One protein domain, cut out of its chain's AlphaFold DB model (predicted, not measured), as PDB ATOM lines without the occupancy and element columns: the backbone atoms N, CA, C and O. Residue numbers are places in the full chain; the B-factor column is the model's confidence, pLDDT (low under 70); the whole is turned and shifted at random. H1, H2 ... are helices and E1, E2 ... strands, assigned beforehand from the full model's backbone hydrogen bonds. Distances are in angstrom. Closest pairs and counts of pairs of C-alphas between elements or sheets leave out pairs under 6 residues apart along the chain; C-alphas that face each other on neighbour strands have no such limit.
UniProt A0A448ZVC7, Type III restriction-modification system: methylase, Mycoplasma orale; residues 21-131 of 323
ATOM      1  N   SER A  21     -57.458  54.601 -80.374       72.31
ATOM      2  CA  SER A  21     -58.230  53.435 -79.938       72.31
ATOM      3  C   SER A  21     -57.809  52.129 -80.620       72.31
ATOM      4  O   SER A  21     -57.268  52.129 -81.722       72.31
ATOM      5  N   ASP A  22     -58.131  50.987 -80.001       83.94
ATOM      6  CA  ASP A  22     -57.851  49.649 -80.563       83.94
ATOM      7  C   ASP A  22     -58.704  49.299 -81.804       83.94
ATOM      8  O   ASP A  22     -58.672  48.163 -82.283       83.94
ATOM      9  N   TYR A  23     -59.550  50.215 -82.284       90.56
ATOM     10  CA  TYR A  23     -60.405  49.986 -83.448       90.56
ATOM     11  C   TYR A  23     -59.566  50.095 -84.726       90.56
ATOM     12  O   TYR A  23     -59.392  51.173 -85.280       90.56
ATOM     13  N   ASN A  24     -59.043  48.962 -85.194       93.25
ATOM     14  CA  ASN A  24     -58.049  48.895 -86.269       93.25
ATOM     15  C   ASN A  24     -58.522  48.166 -87.542       93.25
ATOM     16  O   ASN A  24     -57.786  48.128 -88.527       93.25
ATOM     17  N   LEU A  25     -59.740  47.617 -87.562       94.75
ATOM     18  CA  LEU A  25     -60.291  46.885 -88.708       94.75
ATOM     19  C   LEU A  25     -61.401  47.677 -89.410       94.75
ATOM     20  O   LEU A  25     -62.093  48.489 -88.793       94.75
ATOM     21  N   LYS A  26     -61.579  47.431 -90.711       95.75
ATOM     22  CA  LYS A  26     -62.608  48.054 -91.557       95.75
ATOM     23  C   LYS A  26     -63.315  46.994 -92.392       95.75
ATOM     24  O   LYS A  26     -62.703  45.999 -92.769       95.75
ATOM     25  N   ASP A  27     -64.583  47.236 -92.692       95.62
ATOM     26  CA  ASP A  27     -65.391  46.440 -93.614       95.62
ATOM     27  C   ASP A  27     -66.325  47.353 -94.430       95.62
ATOM     28  O   ASP A  27     -66.197  48.583 -94.396       95.62
ATOM     29  N   GLN A  28     -67.261  46.768 -95.181       95.88
ATOM     30  CA  GLN A  28     -68.200  47.504 -96.029       95.88
ATOM     31  C   GLN A  28     -69.086  48.508 -95.267       95.88
ATOM     32  O   GLN A  28     -69.603  49.443 -95.881       95.88
ATOM     33  N   TYR A  29     -69.227  48.379 -93.944       95.31
ATOM     34  CA  TYR A  29     -70.007  49.296 -93.110       95.31
ATOM     35  C   TYR A  29     -69.176  50.440 -92.528       95.31
ATOM     36  O   TYR A  29     -69.693  51.227 -91.739       95.31
ATOM     37  N   TYR A  30     -67.905  50.587 -92.913       94.62
ATOM     38  CA  TYR A  30     -67.011  51.610 -92.362       94.62
ATOM     39  C   TYR A  30     -67.609  53.028 -92.378       94.62
ATOM     40  O   TYR A  30     -67.440  53.774 -91.418       94.62
ATOM     41  N   LYS A  31     -68.357  53.391 -93.430       94.56
ATOM     42  CA  LYS A  31     -68.990  54.716 -93.543       94.56
ATOM     43  C   LYS A  31     -70.103  54.960 -92.516       94.56
ATOM     44  O   LYS A  31     -70.334  56.107 -92.163       94.56
ATOM     45  N   THR A  32     -70.800  53.915 -92.066       93.69
ATOM     46  CA  THR A  32     -71.975  54.028 -91.181       93.69
ATOM     47  C   THR A  32     -71.691  53.582 -89.747       93.69
ATOM     48  O   THR A  32     -72.183  54.197 -88.804       93.69
ATOM     49  N   ARG A  33     -70.889  52.527 -89.570       94.81
ATOM     50  CA  ARG A  33     -70.546  51.926 -88.272       94.81
ATOM     51  C   ARG A  33     -69.161  52.345 -87.758       94.81
ATOM     52  O   ARG A  33     -68.909  52.273 -86.555       94.81
ATOM     53  N   GLY A  34     -68.276  52.816 -88.638       93.69
ATOM     54  CA  GLY A  34     -66.884  53.152 -88.314       93.69
ATOM     55  C   GLY A  34     -65.945  51.941 -88.349       93.69
ATOM     56  O   GLY A  34     -66.290  50.882 -88.873       93.69
ATOM     57  N   MET A  35     -64.730  52.095 -87.813       95.19
ATOM     58  CA  MET A  35     -63.795  50.976 -87.630       95.19
ATOM     59  C   MET A  35     -64.314  50.025 -86.546       95.19
ATOM     60  O   MET A  35     -65.126  50.410 -85.700       95.19
ATOM     61  N   TYR A  36     -63.841  48.783 -86.548       95.25
ATOM     62  CA  TYR A  36     -64.191  47.798 -85.530       95.25
ATOM     63  C   TYR A  36     -62.964  47.123 -84.919       95.25
ATOM     64  O   TYR A  36     -61.863  47.148 -85.470       95.25
ATOM     65  N   LYS A  37     -63.181  46.492 -83.765       95.12
ATOM     66  CA  LYS A  37     -62.260  45.537 -83.147       95.12
ATOM     67  C   LYS A  37     -62.962  44.214 -82.877       95.12
ATOM     68  O   LYS A  37     -64.188  44.164 -82.765       95.12
ATOM     69  N   LEU A  38     -62.188  43.138 -82.783       96.06
ATOM     70  CA  LEU A  38     -62.715  41.803 -82.517       96.06
ATOM     71  C   LEU A  38     -62.685  41.497 -81.024       96.06
ATOM     72  O   LEU A  38     -61.654  41.631 -80.374       96.06
ATOM     73  N   ASN A  39     -63.804  41.006 -80.503       95.19
ATOM     74  CA  ASN A  39     -63.888  40.480 -79.149       95.19
ATOM     75  C   ASN A  39     -64.333  39.016 -79.198       95.19
ATOM     76  O   ASN A  39     -65.374  38.715 -79.777       95.19
ATOM     77  N   GLN A  40     -63.580  38.109 -78.576       96.75
ATOM     78  CA  GLN A  40     -63.917  36.682 -78.556       96.75
ATOM     79  C   GLN A  40     -65.301  36.461 -77.911       96.75
ATOM     80  O   GLN A  40     -65.614  37.072 -76.889       96.75
ATOM     81  N   LEU A  41     -66.174  35.677 -78.554       97.06
ATOM     82  CA  LEU A  41     -67.578  35.527 -78.159       97.06
ATOM     83  C   LEU A  41     -67.731  34.768 -76.837       97.06
ATOM     84  O   LEU A  41     -68.601  35.139 -76.056       97.06
ATOM     85  N   ASP A  42     -66.899  33.765 -76.566       96.31
ATOM     86  CA  ASP A  42     -66.865  33.018 -75.307       96.31
ATOM     87  C   ASP A  42     -65.967  33.667 -74.246       96.31
ATOM     88  O   ASP A  42     -64.975  34.338 -74.549       96.31
ATOM     89  N   ARG A  43     -66.322  33.472 -72.970       95.62
ATOM     90  CA  ARG A  43     -65.575  34.009 -71.828       95.62
ATOM     91  C   ARG A  43     -65.678  33.095 -70.607       95.62
ATOM     92  O   ARG A  43     -66.779  32.716 -70.236       95.62
ATOM     93  N   ALA A  44     -64.547  32.831 -69.949       93.69
ATOM     94  CA  ALA A  44     -64.474  32.012 -68.729       93.69
ATOM     95  C   ALA A  44     -64.662  32.793 -67.413       93.69
ATOM     96  O   ALA A  44     -64.775  32.212 -66.341       93.69
ATOM     97  N   SER A  45     -64.628  34.129 -67.458       89.56
ATOM     98  CA  SER A  45     -64.629  34.971 -66.251       89.56
ATOM     99  C   SER A  45     -66.021  35.371 -65.753       89.56
ATOM    100  O   SER A  45     -66.131  36.139 -64.794       89.56
ATOM    101  N   LEU A  46     -67.078  34.891 -66.410       89.19
ATOM    102  CA  LEU A  46     -68.470  35.213 -66.106       89.19
ATOM    103  C   LEU A  46     -69.110  34.086 -65.294       89.19
ATOM    104  O   LEU A  46     -68.711  32.936 -65.438       89.19
ATOM    105  N   THR A  47     -70.114  34.411 -64.476       94.06
ATOM    106  CA  THR A  47     -70.923  33.389 -63.801       94.06
ATOM    107  C   THR A  47     -71.616  32.530 -64.848       94.06
ATOM    108  O   THR A  47     -72.338  33.081 -65.679       94.06
ATOM    109  N   TRP A  48     -71.364  31.224 -64.825       96.00
ATOM    110  CA  TRP A  48     -71.914  30.299 -65.809       96.00
ATOM    111  C   TRP A  48     -73.443  30.267 -65.738       96.00
ATOM    112  O   TRP A  48     -74.034  30.320 -64.659       96.00
ATOM    113  N   SER A  49     -74.074  30.182 -66.904       95.00
ATOM    114  CA  SER A  49     -75.509  30.009 -67.055       95.00
ATOM    115  C   SER A  49     -75.791  29.074 -68.224       95.00
ATOM    116  O   SER A  49     -75.237  29.234 -69.312       95.00
ATOM    117  N   GLU A  50     -76.689  28.120 -68.003       94.25
ATOM    118  CA  GLU A  50     -77.048  27.100 -68.992       94.25
ATOM    119  C   GLU A  50     -77.564  27.720 -70.301       94.25
ATOM    120  O   GLU A  50     -77.137  27.343 -71.390       94.25
ATOM    121  N   GLY A  51     -78.397  28.763 -70.207       94.94
ATOM    122  CA  GLY A  51     -78.960  29.456 -71.374       94.94
ATOM    123  C   GLY A  51     -77.933  30.177 -72.262       94.94
ATOM    124  O   GLY A  51     -78.251  30.528 -73.400       94.94
ATOM    125  N   LEU A  52     -76.707  30.397 -71.777       96.81
ATOM    126  CA  LEU A  52     -75.611  31.007 -72.536       96.81
ATOM    127  C   LEU A  52     -74.519  30.004 -72.934       96.81
ATOM    128  O   LEU A  52     -73.548  30.398 -73.574       96.81
ATOM    129  N   ASP A  53     -74.664  28.723 -72.611       96.75
ATOM    130  CA  ASP A  53     -73.721  27.665 -72.982       96.75
ATOM    131  C   ASP A  53     -74.412  26.666 -73.913       96.75
ATOM    132  O   ASP A  53     -74.680  25.527 -73.551       96.75
ATOM    133  N   TYR A  54     -74.748  27.133 -75.117       97.44
ATOM    134  CA  TYR A  54     -75.404  26.358 -76.177       97.44
ATOM    135  C   TYR A  54     -74.419  25.974 -77.291       97.44
ATOM    136  O   TYR A  54     -73.325  26.521 -77.399       97.44
ATOM    137  N   ILE A  55     -74.793  25.036 -78.156       97.50
ATOM    138  CA  ILE A  55     -73.960  24.648 -79.303       97.50
ATOM    139  C   ILE A  55     -74.235  25.604 -80.466       97.50
ATOM    140  O   ILE A  55     -75.391  25.816 -80.835       97.50
ATOM    141  N   ILE A  56     -73.178  26.162 -81.056       97.50
ATOM    142  CA  ILE A  56     -73.267  26.935 -82.302       97.50
ATOM    143  C   ILE A  56     -72.859  26.031 -83.459       97.50
ATOM    144  O   ILE A  56     -71.764  25.469 -83.448       97.50
ATOM    145  N   GLU A  57     -73.721  25.911 -84.464       95.44
ATOM    146  CA  GLU A  57     -73.442  25.159 -85.687       95.44
ATOM    147  C   GLU A  57     -73.316  26.127 -86.864       95.44
ATOM    148  O   GLU A  57     -74.199  26.948 -87.103       95.44
ATOM    149  N   TYR A  58     -72.195  26.058 -87.579       93.75
ATOM    150  CA  TYR A  58     -71.921  26.903 -88.739       93.75
ATOM    151  C   TYR A  58     -71.021  26.141 -89.715       93.75
ATOM    152  O   TYR A  58     -70.033  25.549 -89.287       93.75
ATOM    153  N   GLU A  59     -71.378  26.112 -91.004       91.62
ATOM    154  CA  GLU A  59     -70.631  25.403 -92.064       91.62
ATOM    155  C   GLU A  59     -70.263  23.946 -91.696       91.62
ATOM    156  O   GLU A  59     -69.115  23.519 -91.806       91.62
ATOM    157  N   ASN A  60     -71.247  23.170 -91.216       91.00
ATOM    158  CA  ASN A  60     -71.088  21.777 -90.756       91.00
ATOM    159  C   ASN A  60     -70.107  21.582 -89.587       91.00
ATOM    160  O   ASN A  60     -69.685  20.461 -89.294       91.00
ATOM    161  N   LYS A  61     -69.764  22.659 -88.882       93.88
ATOM    162  CA  LYS A  61     -68.876  22.640 -87.729       93.88
ATOM    163  C   LYS A  61     -69.604  23.069 -86.467       93.88
ATOM    164  O   LYS A  61     -70.373  24.027 -86.475       93.88
ATOM    165  N   LYS A  62     -69.328  22.361 -85.371       95.81
ATOM    166  CA  LYS A  62     -69.879  22.661 -84.046       95.81
ATOM    167  C   LYS A  62     -68.861  23.413 -83.203       95.81
ATOM    168  O   LYS A  62     -67.694  23.028 -83.132       95.81
ATOM    169  N   TYR A  63     -69.327  24.461 -82.544       97.19
ATOM    170  CA  TYR A  63     -68.557  25.294 -81.640       97.19
ATOM    171  C   TYR A  63     -69.155  25.206 -80.237       97.19
ATOM    172  O   TYR A  63     -70.371  25.261 -80.052       97.19
ATOM    173  N   TYR A  64     -68.265  25.103 -79.257       96.62
ATOM    174  CA  TYR A  64     -68.574  25.012 -77.835       96.62
ATOM    175  C   TYR A  64     -67.865  26.160 -77.123       96.62
ATOM    176  O   TYR A  64     -66.732  26.483 -77.492       96.62
ATOM    177  N   ALA A  65     -68.481  26.765 -76.107       95.38
ATOM    178  CA  ALA A  65     -67.797  27.782 -75.316       95.38
ATOM    179  C   ALA A  65     -66.564  27.153 -74.637       95.38
ATOM    180  O   ALA A  65     -66.654  26.060 -74.065       95.38
ATOM    181  N   GLY A  66     -65.399  27.798 -74.756       93.94
ATOM    182  CA  GLY A  66     -64.113  27.233 -74.329       93.94
ATOM    183  C   GLY A  66     -63.514  26.196 -75.291       93.94
ATOM    184  O   GLY A  66     -62.390  25.748 -75.084       93.94
ATOM    185  N   GLY A  67     -64.224  25.829 -76.362       94.19
ATOM    186  CA  GLY A  67     -63.717  25.000 -77.459       94.19
ATOM    187  C   GLY A  67     -63.722  23.486 -77.227       94.19
ATOM    188  O   GLY A  67     -63.217  22.761 -78.081       94.19
ATOM    189  N   SER A  68     -64.288  22.984 -76.121       94.44
ATOM    190  CA  SER A  68     -64.287  21.551 -75.785       94.44
ATOM    191  C   SER A  68     -65.695  20.984 -75.584       94.44
ATOM    192  O   SER A  68     -66.437  21.426 -74.706       94.44
ATOM    193  N   LEU A  69     -66.032  19.947 -76.361       95.50
ATOM    194  CA  LEU A  69     -67.265  19.168 -76.202       95.50
ATOM    195  C   LEU A  69     -67.309  18.441 -74.850       95.50
ATOM    196  O   LEU A  69     -68.372  18.313 -74.249       95.50
ATOM    197  N   GLU A  70     -66.169  17.949 -74.372       96.50
ATOM    198  CA  GLU A  70     -66.090  17.268 -73.081       96.50
ATOM    199  C   GLU A  70     -66.400  18.238 -71.939       96.50
ATOM    200  O   GLU A  70     -67.236  17.943 -71.087       96.50
ATOM    201  N   GLN A  71     -65.794  19.430 -71.963       95.38
ATOM    202  CA  GLN A  71     -66.064  20.453 -70.953       95.38
ATOM    203  C   GLN A  71     -67.515  20.927 -71.014       95.38
ATOM    204  O   GLN A  71     -68.146  21.039 -69.972       95.38
ATOM    205  N   TYR A  72     -68.070  21.118 -72.214       96.31
ATOM    206  CA  TYR A  72     -69.496  21.394 -72.390       96.31
ATOM    207  C   TYR A  72     -70.368  20.336 -71.694       96.31
ATOM    208  O   TYR A  72     -71.201  20.672 -70.857       96.31
ATOM    209  N   LYS A  73     -70.133  19.044 -71.961       96.81
ATOM    210  CA  LYS A  73     -70.890  17.955 -71.319       96.81
ATOM    211  C   LYS A  73     -70.727  17.962 -69.802       96.81
ATOM    212  O   LYS A  73     -71.696  17.740 -69.088       96.81
ATOM    213  N   ASN A  74     -69.518  18.212 -69.302       96.38
ATOM    214  CA  ASN A  74     -69.266  18.296 -67.865       96.38
ATOM    215  C   ASN A  74     -70.087  19.416 -67.222       96.38
ATOM    216  O   ASN A  74     -70.756  19.158 -66.223       96.38
ATOM    217  N   ARG A  75     -70.112  20.611 -67.827       95.50
ATOM    218  CA  ARG A  75     -70.884  21.740 -67.298       95.50
ATOM    219  C   ARG A  75     -72.379  21.437 -67.237       95.50
ATOM    220  O   ARG A  75     -72.987  21.610 -66.188       95.50
ATOM    221  N   HIS A  76     -72.932  20.859 -68.302       95.31
ATOM    222  CA  HIS A  76     -74.341  20.439 -68.367       95.31
ATOM    223  C   HIS A  76     -74.687  19.257 -67.444       95.31
ATOM    224  O   HIS A  76     -75.843  19.072 -67.084       95.31
ATOM    225  N   ASN A  77     -73.693  18.490 -66.990       95.81
ATOM    226  CA  ASN A  77     -73.851  17.436 -65.980       95.81
ATOM    227  C   ASN A  77     -73.612  17.936 -64.538       95.81
ATOM    228  O   ASN A  77     -73.394  17.129 -63.633       95.81
ATOM    229  N   GLY A  78     -73.581  19.253 -64.318       92.50
ATOM    230  CA  GLY A  78     -73.367  19.861 -63.000       92.50
ATOM    231  C   GLY A  78     -71.903  19.918 -62.545       92.50
ATOM    232  O   GLY A  78     -71.624  20.308 -61.415       92.50
ATOM    233  N   LYS A  79     -70.944  19.555 -63.407       94.56
ATOM    234  CA  LYS A  79     -69.499  19.659 -63.140       94.56
ATOM    235  C   LYS A  79     -68.938  20.950 -63.739       94.56
ATOM    236  O   LYS A  79     -68.150  20.906 -64.684       94.56
ATOM    237  N   HIS A  80     -69.357  22.091 -63.200       92.94
ATOM    238  CA  HIS A  80     -68.876  23.416 -63.595       92.94
ATOM    239  C   HIS A  80     -68.426  24.234 -62.384       92.94
ATOM    240  O   HIS A  80     -68.883  24.027 -61.258       92.94
ATOM    241  N   ALA A  81     -67.543  25.200 -62.617       91.81
ATOM    242  CA  ALA A  81     -67.250  26.224 -61.622       91.81
ATOM    243  C   ALA A  81     -68.369  27.283 -61.583       91.81
ATOM    244  O   ALA A  81     -69.177  27.401 -62.504       91.81
ATOM    245  N   ILE A  82     -68.400  28.111 -60.528       91.69
ATOM    246  CA  ILE A  82     -69.297  29.283 -60.487       91.69
ATOM    247  C   ILE A  82     -69.006  30.201 -61.681       91.69
ATOM    248  O   ILE A  82     -69.929  30.690 -62.323       91.69
ATOM    249  N   LYS A  83     -67.719  30.421 -61.980       95.62
ATOM    250  CA  LYS A  83     -67.257  31.125 -63.178       95.62
ATOM    251  C   LYS A  83     -66.658  30.119 -64.144       95.62
ATOM    252  O   LYS A  83     -65.641  29.513 -63.817       95.62
ATOM    253  N   ASP A  84     -67.286  29.955 -65.296       94.69
ATOM    254  CA  ASP A  84     -66.888  28.972 -66.300       94.69
ATOM    255  C   ASP A  84     -67.134  29.526 -67.711       94.69
ATOM    256  O   ASP A  84     -67.644  30.638 -67.889       94.69
ATOM    257  N   TRP A  85     -66.737  28.769 -68.730       96.19
ATOM    258  CA  TRP A  85     -66.935  29.126 -70.127       96.19
ATOM    259  C   TRP A  85     -68.415  29.164 -70.499       96.19
ATOM    260  O   TRP A  85     -69.123  28.167 -70.406       96.19
ATOM    261  N   GLN A  86     -68.845  30.312 -71.009       96.75
ATOM    262  CA  GLN A  86     -70.130  30.497 -71.679       96.75
ATOM    263  C   GLN A  86     -69.988  31.525 -72.806       96.75
ATOM    264  O   GLN A  86     -69.006  32.281 -72.858       96.75
ATOM    265  N   TRP A  87     -70.971  31.589 -73.702       97.50
ATOM    266  CA  TRP A  87     -71.068  32.659 -74.689       97.50
ATOM    267  C   TRP A  87     -71.481  33.972 -74.029       97.50
ATOM    268  O   TRP A  87     -72.223  34.012 -73.052       97.50
ATOM    269  N   ARG A  88     -71.024  35.093 -74.587       96.56
ATOM    270  CA  ARG A  88     -71.453  36.425 -74.138       96.56
ATOM    271  C   ARG A  88     -72.839  36.809 -74.651       96.56
ATOM    272  O   ARG A  88     -73.421  37.747 -74.114       96.56
ATOM    273  N   TRP A  89     -73.324  36.171 -75.718       96.94
ATOM    274  CA  TRP A  89     -74.600  36.483 -76.372       96.94
ATOM    275  C   TRP A  89     -75.542  35.282 -76.296       96.94
ATOM    276  O   TRP A  89     -75.100  34.145 -76.464       96.94
ATOM    277  N   SER A  90     -76.836  35.541 -76.094       96.88
ATOM    278  CA  SER A  90     -77.884  34.526 -76.247       96.88
ATOM    279  C   SER A  90     -77.933  34.004 -77.683       96.88
ATOM    280  O   SER A  90     -77.431  34.656 -78.603       96.88
ATOM    281  N   LYS A  91     -78.562  32.842 -77.882       97.00
ATOM    282  CA  LYS A  91     -78.704  32.230 -79.209       97.00
ATOM    283  C   LYS A  91     -79.374  33.172 -80.213       97.00
ATOM    284  O   LYS A  91     -78.815  33.429 -81.274       97.00
ATOM    285  N   GLU A  92     -80.492  33.781 -79.828       96.94
ATOM    286  CA  GLU A  92     -81.201  34.776 -80.647       96.94
ATOM    287  C   GLU A  92     -80.299  35.960 -81.028       96.94
ATOM    288  O   GLU A  92     -80.281  36.427 -82.168       96.94
ATOM    289  N   LYS A  93     -79.491  36.441 -80.073       97.12
ATOM    290  CA  LYS A  93     -78.576  37.559 -80.303       97.12
ATOM    291  C   LYS A  93     -77.429  37.179 -81.238       97.12
ATOM    292  O   LYS A  93     -77.010  38.002 -82.053       97.12
ATOM    293  N   PHE A  94     -76.927  35.953 -81.128       97.56
ATOM    294  CA  PHE A  94     -75.937  35.397 -82.043       97.56
ATOM    295  C   PHE A  94     -76.481  35.296 -83.471       97.56
ATOM    296  O   PHE A  94     -75.824  35.773 -84.394       97.56
ATOM    297  N   GLU A  95     -77.691  34.767 -83.651       97.12
ATOM    298  CA  GLU A  95     -78.354  34.662 -84.959       97.12
ATOM    299  C   GLU A  95     -78.579  36.040 -85.594       97.12
ATOM    300  O   GLU A  95     -78.246  36.254 -86.763       97.12
ATOM    301  N   TRP A  96     -79.045  37.017 -84.807       97.44
ATOM    302  CA  TRP A  96     -79.100  38.415 -85.238       97.44
ATOM    303  C   TRP A  96     -77.721  38.919 -85.678       97.44
ATOM    304  O   TRP A  96     -77.598  39.576 -86.710       97.44
ATOM    305  N   GLY A  97     -76.673  38.601 -84.916       97.25
ATOM    306  CA  GLY A  97     -75.308  39.015 -85.215       97.25
ATOM    307  C   GLY A  97     -74.799  38.447 -86.526       97.25
ATOM    308  O   GLY A  97     -74.173  39.163 -87.304       97.25
ATOM    309  N   LEU A  98     -75.082  37.170 -86.770       96.75
ATOM    310  CA  LEU A  98     -74.712  36.478 -87.993       96.75
ATOM    311  C   LEU A  98     -75.407  37.117 -89.201       96.75
ATOM    312  O   LEU A  98     -74.752  37.439 -90.186       96.75
ATOM    313  N   LYS A  99     -76.712  37.401 -89.083       96.75
ATOM    314  CA  LYS A  99     -77.503  38.067 -90.129       96.75
ATOM    315  C   LYS A  99     -77.018  39.488 -90.448       96.75
ATOM    316  O   LYS A  99     -77.121  39.918 -91.590       96.75
ATOM    317  N   ASN A 100     -76.511  40.216 -89.453       96.19
ATOM    318  CA  ASN A 100     -76.095  41.619 -89.591       96.19
ATOM    319  C   ASN A 100     -74.573  41.804 -89.751       96.19
ATOM    320  O   ASN A 100     -74.081  42.934 -89.659       96.19
ATOM    321  N   ASP A 101     -73.837  40.712 -89.992       96.06
ATOM    322  CA  ASP A 101     -72.380  40.686 -90.190       96.06
ATOM    323  C   ASP A 101     -71.575  41.254 -88.999       96.06
ATOM    324  O   ASP A 101     -70.561  41.938 -89.142       96.06
ATOM    325  N   PHE A 102     -72.032  40.953 -87.783       97.50
ATOM    326  CA  PHE A 102     -71.309  41.216 -86.534       97.50
ATOM    327  C   PHE A 102     -70.469  40.018 -86.071       97.50
ATOM    328  O   PHE A 102     -69.708  40.159 -85.113       97.50
ATOM    329  N   ILE A 103     -70.599  38.848 -86.698       97.88
ATOM    330  CA  ILE A 103     -69.904  37.617 -86.299       97.88
ATOM    331  C   ILE A 103     -68.745  37.335 -87.249       97.88
ATOM    332  O   ILE A 103     -68.889  37.409 -88.462       97.88
ATOM    333  N   VAL A 104     -67.590  36.983 -86.686       97.38
ATOM    334  CA  VAL A 104     -66.404  36.574 -87.443       97.38
ATOM    335  C   VAL A 104     -65.905  35.241 -86.908       97.38
ATOM    336  O   VAL A 104     -65.563  35.123 -85.730       97.38
ATOM    337  N   PHE A 105     -65.805  34.249 -87.786       96.75
ATOM    338  CA  PHE A 105     -65.154  32.977 -87.493       96.75
ATOM    339  C   PHE A 105     -63.679  33.069 -87.888       96.75
ATOM    340  O   PHE A 105     -63.349  33.343 -89.038       96.75
ATOM    341  N   LYS A 106     -62.767  32.864 -86.933       94.44
ATOM    342  CA  LYS A 106     -61.317  32.926 -87.175       94.44
ATOM    343  C   LYS A 106     -60.586  31.952 -86.261       94.44
ATOM    344  O   LYS A 106     -60.847  31.925 -85.064       94.44
ATOM    345  N   ASN A 107     -59.655  31.171 -86.807       92.06
ATOM    346  CA  ASN A 107     -58.801  30.245 -86.045       92.06
ATOM    347  C   ASN A 107     -59.593  29.331 -85.091       92.06
ATOM    348  O   ASN A 107     -59.257  29.207 -83.915       92.06
ATOM    349  N   ASN A 108     -60.674  28.721 -85.589       90.31
ATOM    350  CA  ASN A 108     -61.567  27.860 -84.805       90.31
ATOM    351  C   ASN A 108     -62.282  28.546 -83.620       90.31
ATOM    352  O   ASN A 108     -62.805  27.877 -82.734       90.31
ATOM    353  N   LYS A 109     -62.321  29.878 -83.603       94.81
ATOM    354  CA  LYS A 109     -63.000  30.681 -82.588       94.81
ATOM    355  C   LYS A 109     -64.011  31.613 -83.232       94.81
ATOM    356  O   LYS A 109     -63.922  31.931 -84.420       94.81
ATOM    357  N   ILE A 110     -64.953  32.063 -82.414       97.69
ATOM    358  CA  ILE A 110     -65.994  33.004 -82.808       97.69
ATOM    359  C   ILE A 110     -65.694  34.349 -82.154       97.69
ATOM    360  O   ILE A 110     -65.419  34.423 -80.956       97.69
ATOM    361  N   TYR A 111     -65.753  35.414 -82.939       97.75
ATOM    362  CA  TYR A 111     -65.561  36.786 -82.496       97.75
ATOM    363  C   TYR A 111     -66.792  37.620 -82.834       97.75
ATOM    364  O   TYR A 111     -67.462  37.379 -83.835       97.75
ATOM    365  N   THR A 112     -67.049  38.636 -82.019       97.56
ATOM    366  CA  THR A 112     -67.995  39.703 -82.334       97.56
ATOM    367  C   THR A 112     -67.231  40.948 -82.763       97.56
ATOM    368  O   THR A 112     -66.237  41.325 -82.129       97.56
ATOM    369  N   LYS A 113     -67.696  41.605 -83.825       96.75
ATOM    370  CA  LYS A 113     -67.247  42.942 -84.204       96.75
ATOM    371  C   LYS A 113     -67.855  43.943 -83.229       96.75
ATOM    372  O   LYS A 113     -69.066  43.993 -83.047       96.75
ATOM    373  N   GLN A 114     -67.011  44.731 -82.580       95.06
ATOM    374  CA  GLN A 114     -67.431  45.915 -81.843       95.06
ATOM    375  C   GLN A 114     -67.032  47.123 -82.676       95.06
ATOM    376  O   GLN A 114     -65.842  47.318 -82.904       95.06
ATOM    377  N   TYR A 115     -68.009  47.907 -83.128       94.56
ATOM    378  CA  TYR A 115     -67.786  49.084 -83.969       94.56
ATOM    379  C   TYR A 115     -67.636  50.373 -83.151       94.56
ATOM    380  O   TYR A 115     -68.072  50.445 -81.997       94.56
ATOM    381  N   GLN A 116     -67.041  51.401 -83.752       93.00
ATOM    382  CA  GLN A 116     -66.852  52.718 -83.141       93.00
ATOM    383  C   GLN A 116     -68.176  53.442 -82.866       93.00
ATOM    384  O   GLN A 116     -68.357  53.956 -81.765       93.00
ATOM    385  N   PHE A 117     -69.100  53.454 -83.830       93.62
ATOM    386  CA  PHE A 117     -70.266  54.348 -83.795       93.62
ATOM    387  C   PHE A 117     -71.602  53.646 -83.563       93.62
ATOM    388  O   PHE A 117     -72.609  54.318 -83.369       93.62
ATOM    389  N   VAL A 118     -71.631  52.309 -83.524       94.25
ATOM    390  CA  VAL A 118     -72.854  51.549 -83.226       94.25
ATOM    391  C   VAL A 118     -72.674  50.563 -82.080       94.25
ATOM    392  O   VAL A 118     -71.579  50.050 -81.831       94.25
ATOM    393  N   ASP A 119     -73.749  50.297 -81.345       93.00
ATOM    394  CA  ASP A 119     -73.787  49.234 -80.347       93.00
ATOM    395  C   ASP A 119     -73.903  47.844 -81.007       93.00
ATOM    396  O   ASP A 119     -73.931  47.691 -82.228       93.00
ATOM    397  N   ASN A 120     -73.969  46.797 -80.183       90.06
ATOM    398  CA  ASN A 120     -74.170  45.437 -80.679       90.06
ATOM    399  C   ASN A 120     -75.623  45.179 -81.103       90.06
ATOM    400  O   ASN A 120     -75.994  44.022 -81.176       90.06
ATOM    401  N   ASN A 121     -76.451  46.197 -81.330       91.56
ATOM    402  CA  ASN A 121     -77.804  46.131 -81.888       91.56
ATOM    403  C   ASN A 121     -77.946  47.037 -83.127       91.56
ATOM    404  O   ASN A 121     -79.059  47.220 -83.607       91.56
ATOM    405  N   ASP A 122     -76.830  47.565 -83.644       91.69
ATOM    406  CA  ASP A 122     -76.765  48.518 -84.761       91.69
ATOM    407  C   ASP A 122     -77.379  49.903 -84.468       91.69
ATOM    408  O   ASP A 122     -77.646  50.686 -85.376       91.69
ATOM    409  N   ASN A 123     -77.566  50.249 -83.189       95.19
ATOM    410  CA  ASN A 123     -78.000  51.584 -82.789       95.19
ATOM    411  C   ASN A 123     -76.808  52.539 -82.736       95.19
ATOM    412  O   ASN A 123     -75.773  52.205 -82.155       95.19
ATOM    413  N   GLN A 124     -76.981  53.753 -83.264       94.69
ATOM    414  CA  GLN A 124     -75.974  54.814 -83.194       94.69
ATOM    415  C   GLN A 124     -75.692  55.214 -81.743       94.69
ATOM    416  O   GLN A 124     -76.606  55.499 -80.967       94.69
ATOM    417  N   ILE A 125     -74.413  55.259 -81.380       92.06
ATOM    418  CA  ILE A 125     -73.955  55.601 -80.036       92.06
ATOM    419  C   ILE A 125     -72.663  56.411 -80.078       92.06
ATOM    420  O   ILE A 125     -71.840  56.292 -80.983       92.06
ATOM    421  N   LYS A 126     -72.436  57.169 -79.007       89.56
ATOM    422  CA  LYS A 126     -71.102  57.642 -78.642       89.56
ATOM    423  C   LYS A 126     -70.527  56.710 -77.590       89.56
ATOM    424  O   LYS A 126     -71.190  56.444 -76.584       89.56
ATOM    425  N   ARG A 127     -69.317  56.202 -77.816       86.69
ATOM    426  CA  ARG A 127     -68.637  55.338 -76.849       86.69
ATOM    427  C   ARG A 127     -68.211  56.160 -75.638       86.69
ATOM    428  O   ARG A 127     -67.789  57.306 -75.772       86.69
ATOM    429  N   ARG A 128     -68.430  55.588 -74.458       87.31
ATOM    430  CA  ARG A 128     -68.135  56.233 -73.186       87.31
ATOM    431  C   ARG A 128     -67.473  55.237 -72.250       87.31
ATOM    432  O   ARG A 128     -67.842  54.054 -72.229       87.31
ATOM    433  N   HIS A 129     -66.589  55.733 -71.401       81.12
ATOM    434  CA  HIS A 129     -65.948  54.967 -70.347       81.12
ATOM    435  C   HIS A 129     -66.291  55.534 -68.975       81.12
ATOM    436  O   HIS A 129     -66.369  56.744 -68.751       81.12
ATOM    437  N   LYS A 130     -66.503  54.617 -68.029       83.19
ATOM    438  CA  LYS A 130     -66.561  54.972 -66.614       83.19
ATOM    439  C   LYS A 130     -65.157  55.326 -66.139       83.19
ATOM    440  O   LYS A 130     -64.168  54.825 -66.668       83.19
ATOM    441  N   PHE A 131     -65.099  56.152 -65.106       82.12
ATOM    442  CA  PHE A 131     -63.855  56.472 -64.426       82.12
ATOM    443  C   PHE A 131     -63.181  55.192 -63.923       82.12
ATOM    444  O   PHE A 131     -63.843  54.293 -63.392       82.12
TER     445      PHE A 131
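This is residues 21 to 131 of the 323 residues of the protein "Type III restriction-modification system: methylase" of Mycoplasma orale (UniProt A0A448ZVC7). A small twisted sheet of three strands, E1, E5 and E4, has H3 grazing it with residues 94 to 98, while H1 and the outlying strand E6 lie beyond one end of the sheet. Beyond the other end lie the small hairpin E2 and E3 and the helix H2, with much of the loops 41 to 55 and 77 to 90 running between the sheet and H2. The printed part has 111 residues, with three named helices and six named strands in the order H1 E1 E2 E3 H2 H3 E4 E5 E6; under half of the residues are in named elements, and the class is mixed, helices and strands. The sheet order is E1 E5 E4, antiparallel. The whole is compact, with a radius of gyration of the C-alphas of 15.2 A and spans of 46 by 40 by 23 A.

Begin at H1, residues 30 to 33, which only just is on the sheet, with 5 pairs of C-alphas within 10 A, and only grazes it. Next come the antiparallel neighbours E1, residues 36 to 40, and E5, residues 109 to 115, at 147 degrees; N 39 and O 112 are 2.9 A apart, within hydrogen-bond range. Further along, E2, residues 56 to 58, and E3, residues 61 to 63, form an antiparallel hairpin, with N 63 and O 56 at 2.8 A. H2, residues 69 to 76, is not on the three-stranded sheet. H3, residues 91 to 99, only grazes that sheet; its closest C-alphas to E4, residues 103 to 106, are those of Gly 97 and Ile 103, 5.7 A apart. E4 and E5 form an antiparallel hairpin, with N 111 and O 104 at 2.8 A. E6, residues 128 to 130, pairs with no named strand, and E5 and E6 are apart. In H2 and H3 every O i to N i+4 pair is within hydrogen-bond range; H1 is too short for such a pair.

Find C-alpha 30 at (-67.011, 51.610, -92.362), where H1 begins its 5.4 A. E1 covers 13.1 A, E2 and E3 6.6 A each, H2 10.6 A and H3 12.4 A. E4 covers 9.8 A, and E5 runs 19.1 A from C-alpha 109 at (-63.000, 30.681, -82.588). E6 covers 6.9 A and ends at C-alpha 130 at (-66.561, 54.972, -66.614).

Look to Lys 31 and Asn 77 for the two C-alphas farthest apart, 46.6 A. The printed part has no cut. The links E1 to E2, H2 to H3 and E5 to E6 are long; residues 42 to 43 of the first pair antiparallel with residues 86 to 87 of the second. The mean pLDDT of the printed part is 94.2, and no printed residue is under 70.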